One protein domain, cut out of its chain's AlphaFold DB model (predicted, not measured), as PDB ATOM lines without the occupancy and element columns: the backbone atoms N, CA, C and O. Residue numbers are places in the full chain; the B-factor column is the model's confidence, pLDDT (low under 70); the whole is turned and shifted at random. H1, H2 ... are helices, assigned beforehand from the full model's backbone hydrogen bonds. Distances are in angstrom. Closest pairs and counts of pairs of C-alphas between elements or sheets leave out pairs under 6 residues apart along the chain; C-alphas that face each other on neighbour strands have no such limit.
ATOM      1  N   LYS A 145      85.705 165.123 165.491       47.88
ATOM      2  CA  LYS A 145      85.850 166.516 165.001       47.88
ATOM      3  C   LYS A 145      86.188 166.706 163.520       47.88
ATOM      4  O   LYS A 145      85.438 167.405 162.841       47.88
ATOM      5  N   ASP A 146      87.224 166.064 162.987       55.62
ATOM      6  CA  ASP A 146      87.599 166.283 161.577       55.62
ATOM      7  C   ASP A 146      86.604 165.633 160.602       55.62
ATOM      8  O   ASP A 146      86.343 166.163 159.525       55.62
ATOM      9  N   PHE A 147      85.975 164.516 160.984       61.81
ATOM     10  CA  PHE A 147      85.021 163.817 160.121       61.81
ATOM     11  C   PHE A 147      83.684 164.549 159.976       61.81
ATOM     12  O   PHE A 147      83.172 164.646 158.864       61.81
ATOM     13  N   GLU A 148      83.135 165.109 161.057       64.12
ATOM     14  CA  GLU A 148      81.919 165.930 160.976       64.12
ATOM     15  C   GLU A 148      82.157 167.196 160.146       64.12
ATOM     16  O   GLU A 148      81.325 167.546 159.312       64.12
ATOM     17  N   ALA A 149      83.318 167.843 160.300       69.38
ATOM     18  CA  ALA A 149      83.702 168.982 159.470       69.38
ATOM     19  C   ALA A 149      83.824 168.595 157.985       69.38
ATOM     20  O   ALA A 149      83.299 169.297 157.120       69.38
ATOM     21  N   ILE A 150      84.443 167.448 157.684       66.19
ATOM     22  CA  ILE A 150      84.532 166.905 156.321       66.19
ATOM     23  C   ILE A 150      83.143 166.586 155.764       66.19
ATOM     24  O   ILE A 150      82.861 166.925 154.618       66.19
ATOM     25  N   LEU A 151      82.267 165.947 156.541       69.62
ATOM     26  CA  LEU A 151      80.906 165.621 156.112       69.62
ATOM     27  C   LEU A 151      80.079 166.877 155.847       69.62
ATOM     28  O   LEU A 151      79.400 166.938 154.825       69.62
ATOM     29  N   ASN A 152      80.184 167.890 156.709       76.81
ATOM     30  CA  ASN A 152      79.538 169.182 156.493       76.81
ATOM     31  C   ASN A 152      80.075 169.853 155.228       76.81
ATOM     32  O   ASN A 152      79.287 170.298 154.402       76.81
ATOM     33  N   LYS A 153      81.394 169.828 154.996       75.50
ATOM     34  CA  LYS A 153      81.989 170.395 153.780       75.50
ATOM     35  C   LYS A 153      81.583 169.645 152.512       75.50
ATOM     36  O   LYS A 153      81.336 170.263 151.480       75.50
ATOM     37  N   ILE A 154      81.486 168.316 152.575       74.31
ATOM     38  CA  ILE A 154      80.945 167.505 151.479       74.31
ATOM     39  C   ILE A 154      79.486 167.876 151.234       74.31
ATOM     40  O   ILE A 154      79.102 168.027 150.082       74.31
ATOM     41  N   ARG A 155      78.682 168.050 152.284       82.88
ATOM     42  CA  ARG A 155      77.277 168.439 152.147       82.88
ATOM     43  C   ARG A 155      77.125 169.830 151.529       82.88
ATOM     44  O   ARG A 155      76.303 169.997 150.639       82.88
ATOM     45  N   GLU A 156      77.942 170.794 151.949       83.31
ATOM     46  CA  GLU A 156      77.987 172.147 151.376       83.31
ATOM     47  C   GLU A 156      78.372 172.139 149.890       83.31
ATOM     48  O   GLU A 156      77.739 172.818 149.090       83.31
ATOM     49  N   ASN A 157      79.396 171.366 149.512       78.19
ATOM     50  CA  ASN A 157      79.948 171.399 148.154       78.19
ATOM     51  C   ASN A 157      79.250 170.442 147.175       78.19
ATOM     52  O   ASN A 157      79.191 170.718 145.980       78.19
ATOM     53  N   CYS A 158      78.793 169.289 147.659       81.50
ATOM     54  CA  CYS A 158      78.297 168.177 146.843       81.50
ATOM     55  C   CYS A 158      76.816 167.864 147.086       81.50
ATOM     56  O   CYS A 158      76.265 167.005 146.398       81.50
ATOM     57  N   GLY A 159      76.177 168.516 148.062       85.69
ATOM     58  CA  GLY A 159      74.804 168.233 148.462       85.69
ATOM     59  C   GLY A 159      74.642 166.902 149.200       85.69
ATOM     60  O   GLY A 159      75.605 166.212 149.565       85.69
ATOM     61  N   ASP A 160      73.384 166.536 149.424       85.56
ATOM     62  CA  ASP A 160      73.034 165.286 150.084       85.56
ATOM     63  C   ASP A 160      73.334 164.076 149.195       85.56
ATOM     64  O   ASP A 160      73.148 164.088 147.977       85.56
ATOM     65  N   LYS A 161      73.801 162.996 149.826       85.50
ATOM     66  CA  LYS A 161      74.048 161.741 149.120       85.50
ATOM     67  C   LYS A 161      72.721 161.217 148.554       85.50
ATOM     68  O   LYS A 161      71.761 161.082 149.317       85.50
ATOM     69  N   PRO A 162      72.656 160.850 147.261       83.00
ATOM     70  CA  PRO A 162      71.422 160.362 146.669       83.00
ATOM     71  C   PRO A 162      70.978 159.066 147.347       83.00
ATOM     72  O   PRO A 162      71.785 158.175 147.633       83.00
ATOM     73  N   SER A 163      69.677 158.968 147.600       87.56
ATOM     74  CA  SER A 163      69.071 157.791 148.216       87.56
ATOM     75  C   SER A 163      68.778 156.730 147.168       87.56
ATOM     76  O   SER A 163      68.320 157.030 146.066       87.56
ATOM     77  N   LYS A 164      69.046 155.468 147.511       85.69
ATOM     78  CA  LYS A 164      68.751 154.344 146.625       85.69
ATOM     79  C   LYS A 164      67.230 154.223 146.450       85.69
ATOM     80  O   LYS A 164      66.538 154.157 147.467       85.69
ATOM     81  N   PRO A 165      66.710 154.140 145.212       83.31
ATOM     82  CA  PRO A 165      65.277 154.029 144.982       83.31
ATOM     83  C   PRO A 165      64.760 152.694 145.508       83.31
ATOM     84  O   PRO A 165      65.473 151.685 145.506       83.31
ATOM     85  N   PHE A 166      63.514 152.671 145.964       86.06
ATOM     86  CA  PHE A 166      62.885 151.439 146.412       86.06
ATOM     87  C   PHE A 166      62.665 150.484 145.231       86.06
ATOM     88  O   PHE A 166      62.387 150.916 144.116       86.06
ATOM     89  N   ARG A 167      62.805 149.175 145.469       80.88
ATOM     90  CA  ARG A 167      62.463 148.152 144.477       80.88
ATOM     91  C   ARG A 167      61.058 147.645 144.763       80.88
ATOM     92  O   ARG A 167      60.842 147.051 145.818       80.88
ATOM     93  N   GLU A 168      60.151 147.826 143.813       81.50
ATOM     94  CA  GLU A 168      58.781 147.330 143.920       81.50
ATOM     95  C   GLU A 168      58.719 145.806 144.083       81.50
ATOM     96  O   GLU A 168      59.572 145.048 143.605       81.50
ATOM     97  N   LYS A 169      57.704 145.347 144.817       78.88
ATOM     98  CA  LYS A 169      57.531 143.931 145.141       78.88
ATOM     99  C   LYS A 169      57.110 143.177 143.876       78.88
ATOM    100  O   LYS A 169      56.078 143.486 143.301       78.88
ATOM    101  N   GLY A 170      57.897 142.179 143.478       77.62
ATOM    102  CA  GLY A 170      57.650 141.369 142.277       77.62
ATOM    103  C   GLY A 170      58.539 141.714 141.080       77.62
ATOM    104  O   GLY A 170      58.645 140.895 140.175       77.62
ATOM    105  N   LEU A 171      59.242 142.852 141.099       82.19
ATOM    106  CA  LEU A 171      60.184 143.220 140.040       82.19
ATOM    107  C   LEU A 171      61.509 142.455 140.191       82.19
ATOM    108  O   LEU A 171      62.096 142.419 141.285       82.19
ATOM    109  N   ASN A 172      62.012 141.868 139.100       90.44
ATOM    110  CA  ASN A 172      63.313 141.204 139.114       90.44
ATOM    111  C   ASN A 172      64.425 142.226 139.422       90.44
ATOM    112  O   ASN A 172      64.336 143.405 139.091       90.44
ATOM    113  N   HIS A 173      65.498 141.786 140.082       75.00
ATOM    114  CA  HIS A 173      66.663 142.622 140.373       75.00
ATOM    115  C   HIS A 173      67.328 143.204 139.125       75.00
ATOM    116  O   HIS A 173      67.755 144.355 139.160       75.00
ATOM    117  N   ASP A 174      67.439 142.432 138.048       84.81
ATOM    118  CA  ASP A 174      68.101 142.913 136.835       84.81
ATOM    119  C   ASP A 174      67.202 143.859 136.040       84.81
ATOM    120  O   ASP A 174      67.688 144.889 135.583       84.81
ATOM    121  N   GLU A 175      65.892 143.614 136.006       82.62
ATOM    122  CA  GLU A 175      64.897 144.550 135.459       82.62
ATOM    123  C   GLU A 175      64.854 145.853 136.263       82.62
ATOM    124  O   GLU A 175      64.893 146.943 135.698       82.62
ATOM    125  N   TYR A 176      64.888 145.759 137.595       80.06
ATOM    126  CA  TYR A 176      64.985 146.912 138.488       80.06
ATOM    127  C   TYR A 176      66.206 147.785 138.177       80.06
ATOM    128  O   TYR A 176      66.095 149.010 138.189       80.06
ATOM    129  N   LYS A 177      67.360 147.190 137.848       83.25
ATOM    130  CA  LYS A 177      68.551 147.965 137.468       83.25
ATOM    131  C   LYS A 177      68.399 148.707 136.140       83.25
ATOM    132  O   LYS A 177      69.130 149.670 135.931       83.25
ATOM    133  N   GLN A 178      67.500 148.254 135.268       89.81
ATOM    134  CA  GLN A 178      67.187 148.926 134.006       89.81
ATOM    135  C   GLN A 178      66.120 150.013 134.173       89.81
ATOM    136  O   GLN A 178      65.877 150.773 133.241       89.81
ATOM    137  N   THR A 179      65.479 150.120 135.344       84.75
ATOM    138  CA  THR A 179      64.515 151.199 135.587       84.75
ATOM    139  C   THR A 179      65.208 152.555 135.551       84.75
ATOM    140  O   THR A 179      66.318 152.722 136.066       84.75
ATOM    141  N   GLN A 180      64.507 153.552 135.009       88.44
ATOM    142  CA  GLN A 180      65.003 154.924 134.931       88.44
ATOM    143  C   GLN A 180      65.419 155.457 136.311       88.44
ATOM    144  O   GLN A 180      66.511 156.001 136.458       88.44
ATOM    145  N   SER A 181      64.619 155.184 137.349       84.88
ATOM    146  CA  SER A 181      64.921 155.610 138.722       84.88
ATOM    147  C   SER A 181      66.262 155.067 139.242       84.88
ATOM    148  O   SER A 181      67.013 155.777 139.916       84.88
ATOM    149  N   TYR A 182      66.602 153.815 138.919       83.44
ATOM    150  CA  TYR A 182      67.865 153.210 139.331       83.44
ATOM    151  C   TYR A 182      69.048 153.739 138.518       83.44
ATOM    152  O   TYR A 182      70.121 153.969 139.084       83.44
ATOM    153  N   ILE A 183      68.864 153.946 137.212       84.56
ATOM    154  CA  ILE A 183      69.891 154.510 136.327       84.56
ATOM    155  C   ILE A 183      70.250 155.930 136.779       84.56
ATOM    156  O   ILE A 183      71.430 156.217 136.997       84.56
ATOM    157  N   GLU A 184      69.250 156.776 137.022       82.88
ATOM    158  CA  GLU A 184      69.428 158.134 137.549       82.88
ATOM    159  C   GLU A 184      70.120 158.121 138.912       82.88
ATOM    160  O   GLU A 184      71.109 158.824 139.119       82.88
ATOM    161  N   TYR A 185      69.688 157.248 139.829       86.94
ATOM    162  CA  TYR A 185      70.373 157.060 141.108       86.94
ATOM    163  C   TYR A 185      71.850 156.699 140.923       86.94
ATOM    164  O   TYR A 185      72.710 157.248 141.610       86.94
ATOM    165  N   LYS A 186      72.179 155.786 140.003       88.62
ATOM    166  CA  LYS A 186      73.566 155.369 139.756       88.62
ATOM    167  C   LYS A 186      74.414 156.498 139.178       88.62
ATOM    168  O   LYS A 186      75.572 156.619 139.583       88.62
ATOM    169  N   GLN A 187      73.861 157.306 138.277       86.00
ATOM    170  CA  GLN A 187      74.536 158.479 137.717       86.00
ATOM    171  C   GLN A 187      74.774 159.543 138.794       86.00
ATOM    172  O   GLN A 187      75.917 159.953 139.003       86.00
ATOM    173  N   ASN A 188      73.736 159.894 139.554       78.50
ATOM    174  CA  ASN A 188      73.822 160.861 140.649       78.50
ATOM    175  C   ASN A 188      74.787 160.391 141.744       78.50
ATOM    176  O   ASN A 188      75.588 161.171 142.251       78.50
ATOM    177  N   LEU A 189      74.771 159.099 142.084       84.00
ATOM    178  CA  LEU A 189      75.699 158.525 143.056       84.00
ATOM    179  C   LEU A 189      77.145 158.595 142.562       84.00
ATOM    180  O   LEU A 189      78.041 158.841 143.367       84.00
ATOM    181  N   LYS A 190      77.386 158.365 141.267       84.00
ATOM    182  CA  LYS A 190      78.721 158.493 140.677       84.00
ATOM    183  C   LYS A 190      79.214 159.937 140.785       84.00
ATOM    184  O   LYS A 190      80.265 160.153 141.376       84.00
ATOM    185  N   ALA A 191      78.418 160.900 140.322       80.25
ATOM    186  CA  ALA A 191      78.749 162.322 140.407       80.25
ATOM    187  C   ALA A 191      79.004 162.770 141.857       80.25
ATOM    188  O   ALA A 191      80.003 163.431 142.148       80.25
ATOM    189  N   TRP A 192      78.150 162.339 142.790       87.19
ATOM    190  CA  TRP A 192      78.325 162.629 144.209       87.19
ATOM    191  C   TRP A 192      79.607 162.001 144.767       87.19
ATOM    192  O   TRP A 192      80.344 162.669 145.484       87.19
ATOM    193  N   ASN A 193      79.916 160.743 144.432       76.00
ATOM    194  CA  ASN A 193      81.143 160.079 144.881       76.00
ATOM    195  C   ASN A 193      82.401 160.781 144.358       76.00
ATOM    196  O   ASN A 193      83.358 160.935 145.123       76.00
ATOM    197  N   ASP A 194      82.392 161.218 143.099       76.81
ATOM    198  CA  ASP A 194      83.497 161.956 142.486       76.81
ATOM    199  C   ASP A 194      83.702 163.298 143.216       76.81
ATOM    200  O   ASP A 194      84.804 163.586 143.693       76.81
ATOM    201  N   CYS A 195      82.625 164.060 143.441       76.75
ATOM    202  CA  CYS A 195      82.662 165.314 144.201       76.75
ATOM    203  C   CYS A 195      83.106 165.120 145.662       76.75
ATOM    204  O   CYS A 195      83.989 165.831 146.150       76.75
ATOM    205  N   SER A 196      82.536 164.136 146.370       77.56
ATOM    206  CA  SER A 196      82.893 163.811 147.758       77.56
ATOM    207  C   SER A 196      84.372 163.455 147.856       77.56
ATOM    208  O   SER A 196      85.060 163.907 148.768       77.56
ATOM    209  N   SER A 197      84.885 162.659 146.915       72.75
ATOM    210  CA  SER A 197      86.291 162.251 146.905       72.75
ATOM    211  C   SER A 197      87.214 163.449 146.697       72.75
ATOM    212  O   SER A 197      88.182 163.597 147.438       72.75
ATOM    213  N   LEU A 198      86.890 164.341 145.758       68.06
ATOM    214  CA  LEU A 198      87.634 165.585 145.547       68.06
ATOM    215  C   LEU A 198      87.585 166.504 146.772       68.06
ATOM    216  O   LEU A 198      88.613 167.035 147.183       68.06
ATOM    217  N   THR A 199      86.418 166.650 147.397       66.00
ATOM    218  CA  THR A 199      86.254 167.478 148.602       66.00
ATOM    219  C   THR A 199      87.055 166.918 149.773       66.00
ATOM    220  O   THR A 199      87.747 167.672 150.450       66.00
ATOM    221  N   LYS A 200      87.056 165.592 149.967       68.38
ATOM    222  CA  LYS A 200      87.910 164.927 150.965       68.38
ATOM    223  C   LYS A 200      89.386 165.187 150.701       68.38
ATOM    224  O   LYS A 200      90.110 165.516 151.631       68.38
ATOM    225  N   LYS A 201      89.829 165.082 149.444       63.59
ATOM    226  CA  LYS A 201      91.220 165.366 149.070       63.59
ATOM    227  C   LYS A 201      91.594 166.827 149.325       63.59
ATOM    228  O   LYS A 201      92.629 167.063 149.930       63.59
ATOM    229  N   ARG A 202      90.750 167.791 148.940       64.94
ATOM    230  CA  ARG A 202      90.963 169.220 149.242       64.94
ATOM    231  C   ARG A 202      90.981 169.499 150.739       64.94
ATOM    232  O   ARG A 202      91.750 170.327 151.190       64.94
ATOM    233  N   PHE A 203      90.169 168.797 151.521       64.88
ATOM    234  CA  PHE A 203      90.219 168.924 152.973       64.88
ATOM    235  C   PHE A 203      91.516 168.339 153.551       64.88
ATOM    236  O   PHE A 203      92.119 168.929 154.436       64.88
ATOM    237  N   SER A 204      91.983 167.198 153.032       64.81
ATOM    238  CA  SER A 204      93.242 166.577 153.461       64.81
ATOM    239  C   SER A 204      94.497 167.344 153.033       64.81
ATOM    240  O   SER A 204      95.498 167.296 153.743       64.81
ATOM    241  N   TRP A 205      94.469 167.997 151.869       63.56
ATOM    242  CA  TRP A 205      95.665 168.501 151.178       63.56
ATOM    243  C   TRP A 205      95.577 169.980 150.765       63.56
ATOM    244  O   TRP A 205      96.458 170.471 150.063       63.56
ATOM    245  N   GLY A 206      94.515 170.681 151.165       63.97
ATOM    246  CA  GLY A 206      94.281 172.090 150.852       63.97
ATOM    247  C   GLY A 206      94.290 172.402 149.353       63.97
ATOM    248  O   GLY A 206      93.844 171.604 148.520       63.97
TER     249      GLY A 206
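What this domain is: This is residues 145 to 206 of the 251 residues of an uncharacterized protein of Flavobacteriales bacterium (UniProt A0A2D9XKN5). One long helix, H3, makes the long axis, with H1 packed slantwise on part of it; from H1 a long link runs to the far end of H3, where residues 169 to 175 stick out and small H2 turns into H3. The 62 printed residues hold three named helices, H1, H2, H3 in chain order, and no named strand: all helix. The whole is a loose rod, radius of gyration of the C-alphas 15.1 A, spanning 47 by 18 by 14 A.

How they stand to each other: Start at H3, residues 180 to 206; with residues 192 to 203 alone it touches H1, residues 146 to 158. Look at Ile 154 and Ser 196, their closest C-alphas, 5.6 A apart. The two run opposite ways at a steep tilt of 52 degrees. H2, residues 173 to 178, is close to H3 but not clearly touching; the closest C-alphas, of Lys 177 and Ile 183, are 6.8 A apart. Their lines are about perpendicular, at 82 degrees. H1 and H2 are apart. In H1, H2 and H3 every O i to N i+4 pair is within hydrogen-bond range.

Where its parts are: Find C-alpha 180 at (65.003, 154.924, 134.931); H3 runs 37.5 A to C-alpha 206 at (94.281, 172.090, 150.852). H1 begins at C-alpha 146, (87.599, 166.283, 161.577), and runs 17.5 A; H2 runs 9.0 A.

The domain as a whole: The farthest C-alphas, of Gly 170 and Gly 206, are 48.6 A apart. The printed part has no cut; the H1 to H2 link is long, H2 to H3 tight. pLDDT is under 70 at residues 145 to 151 and 198 to 206.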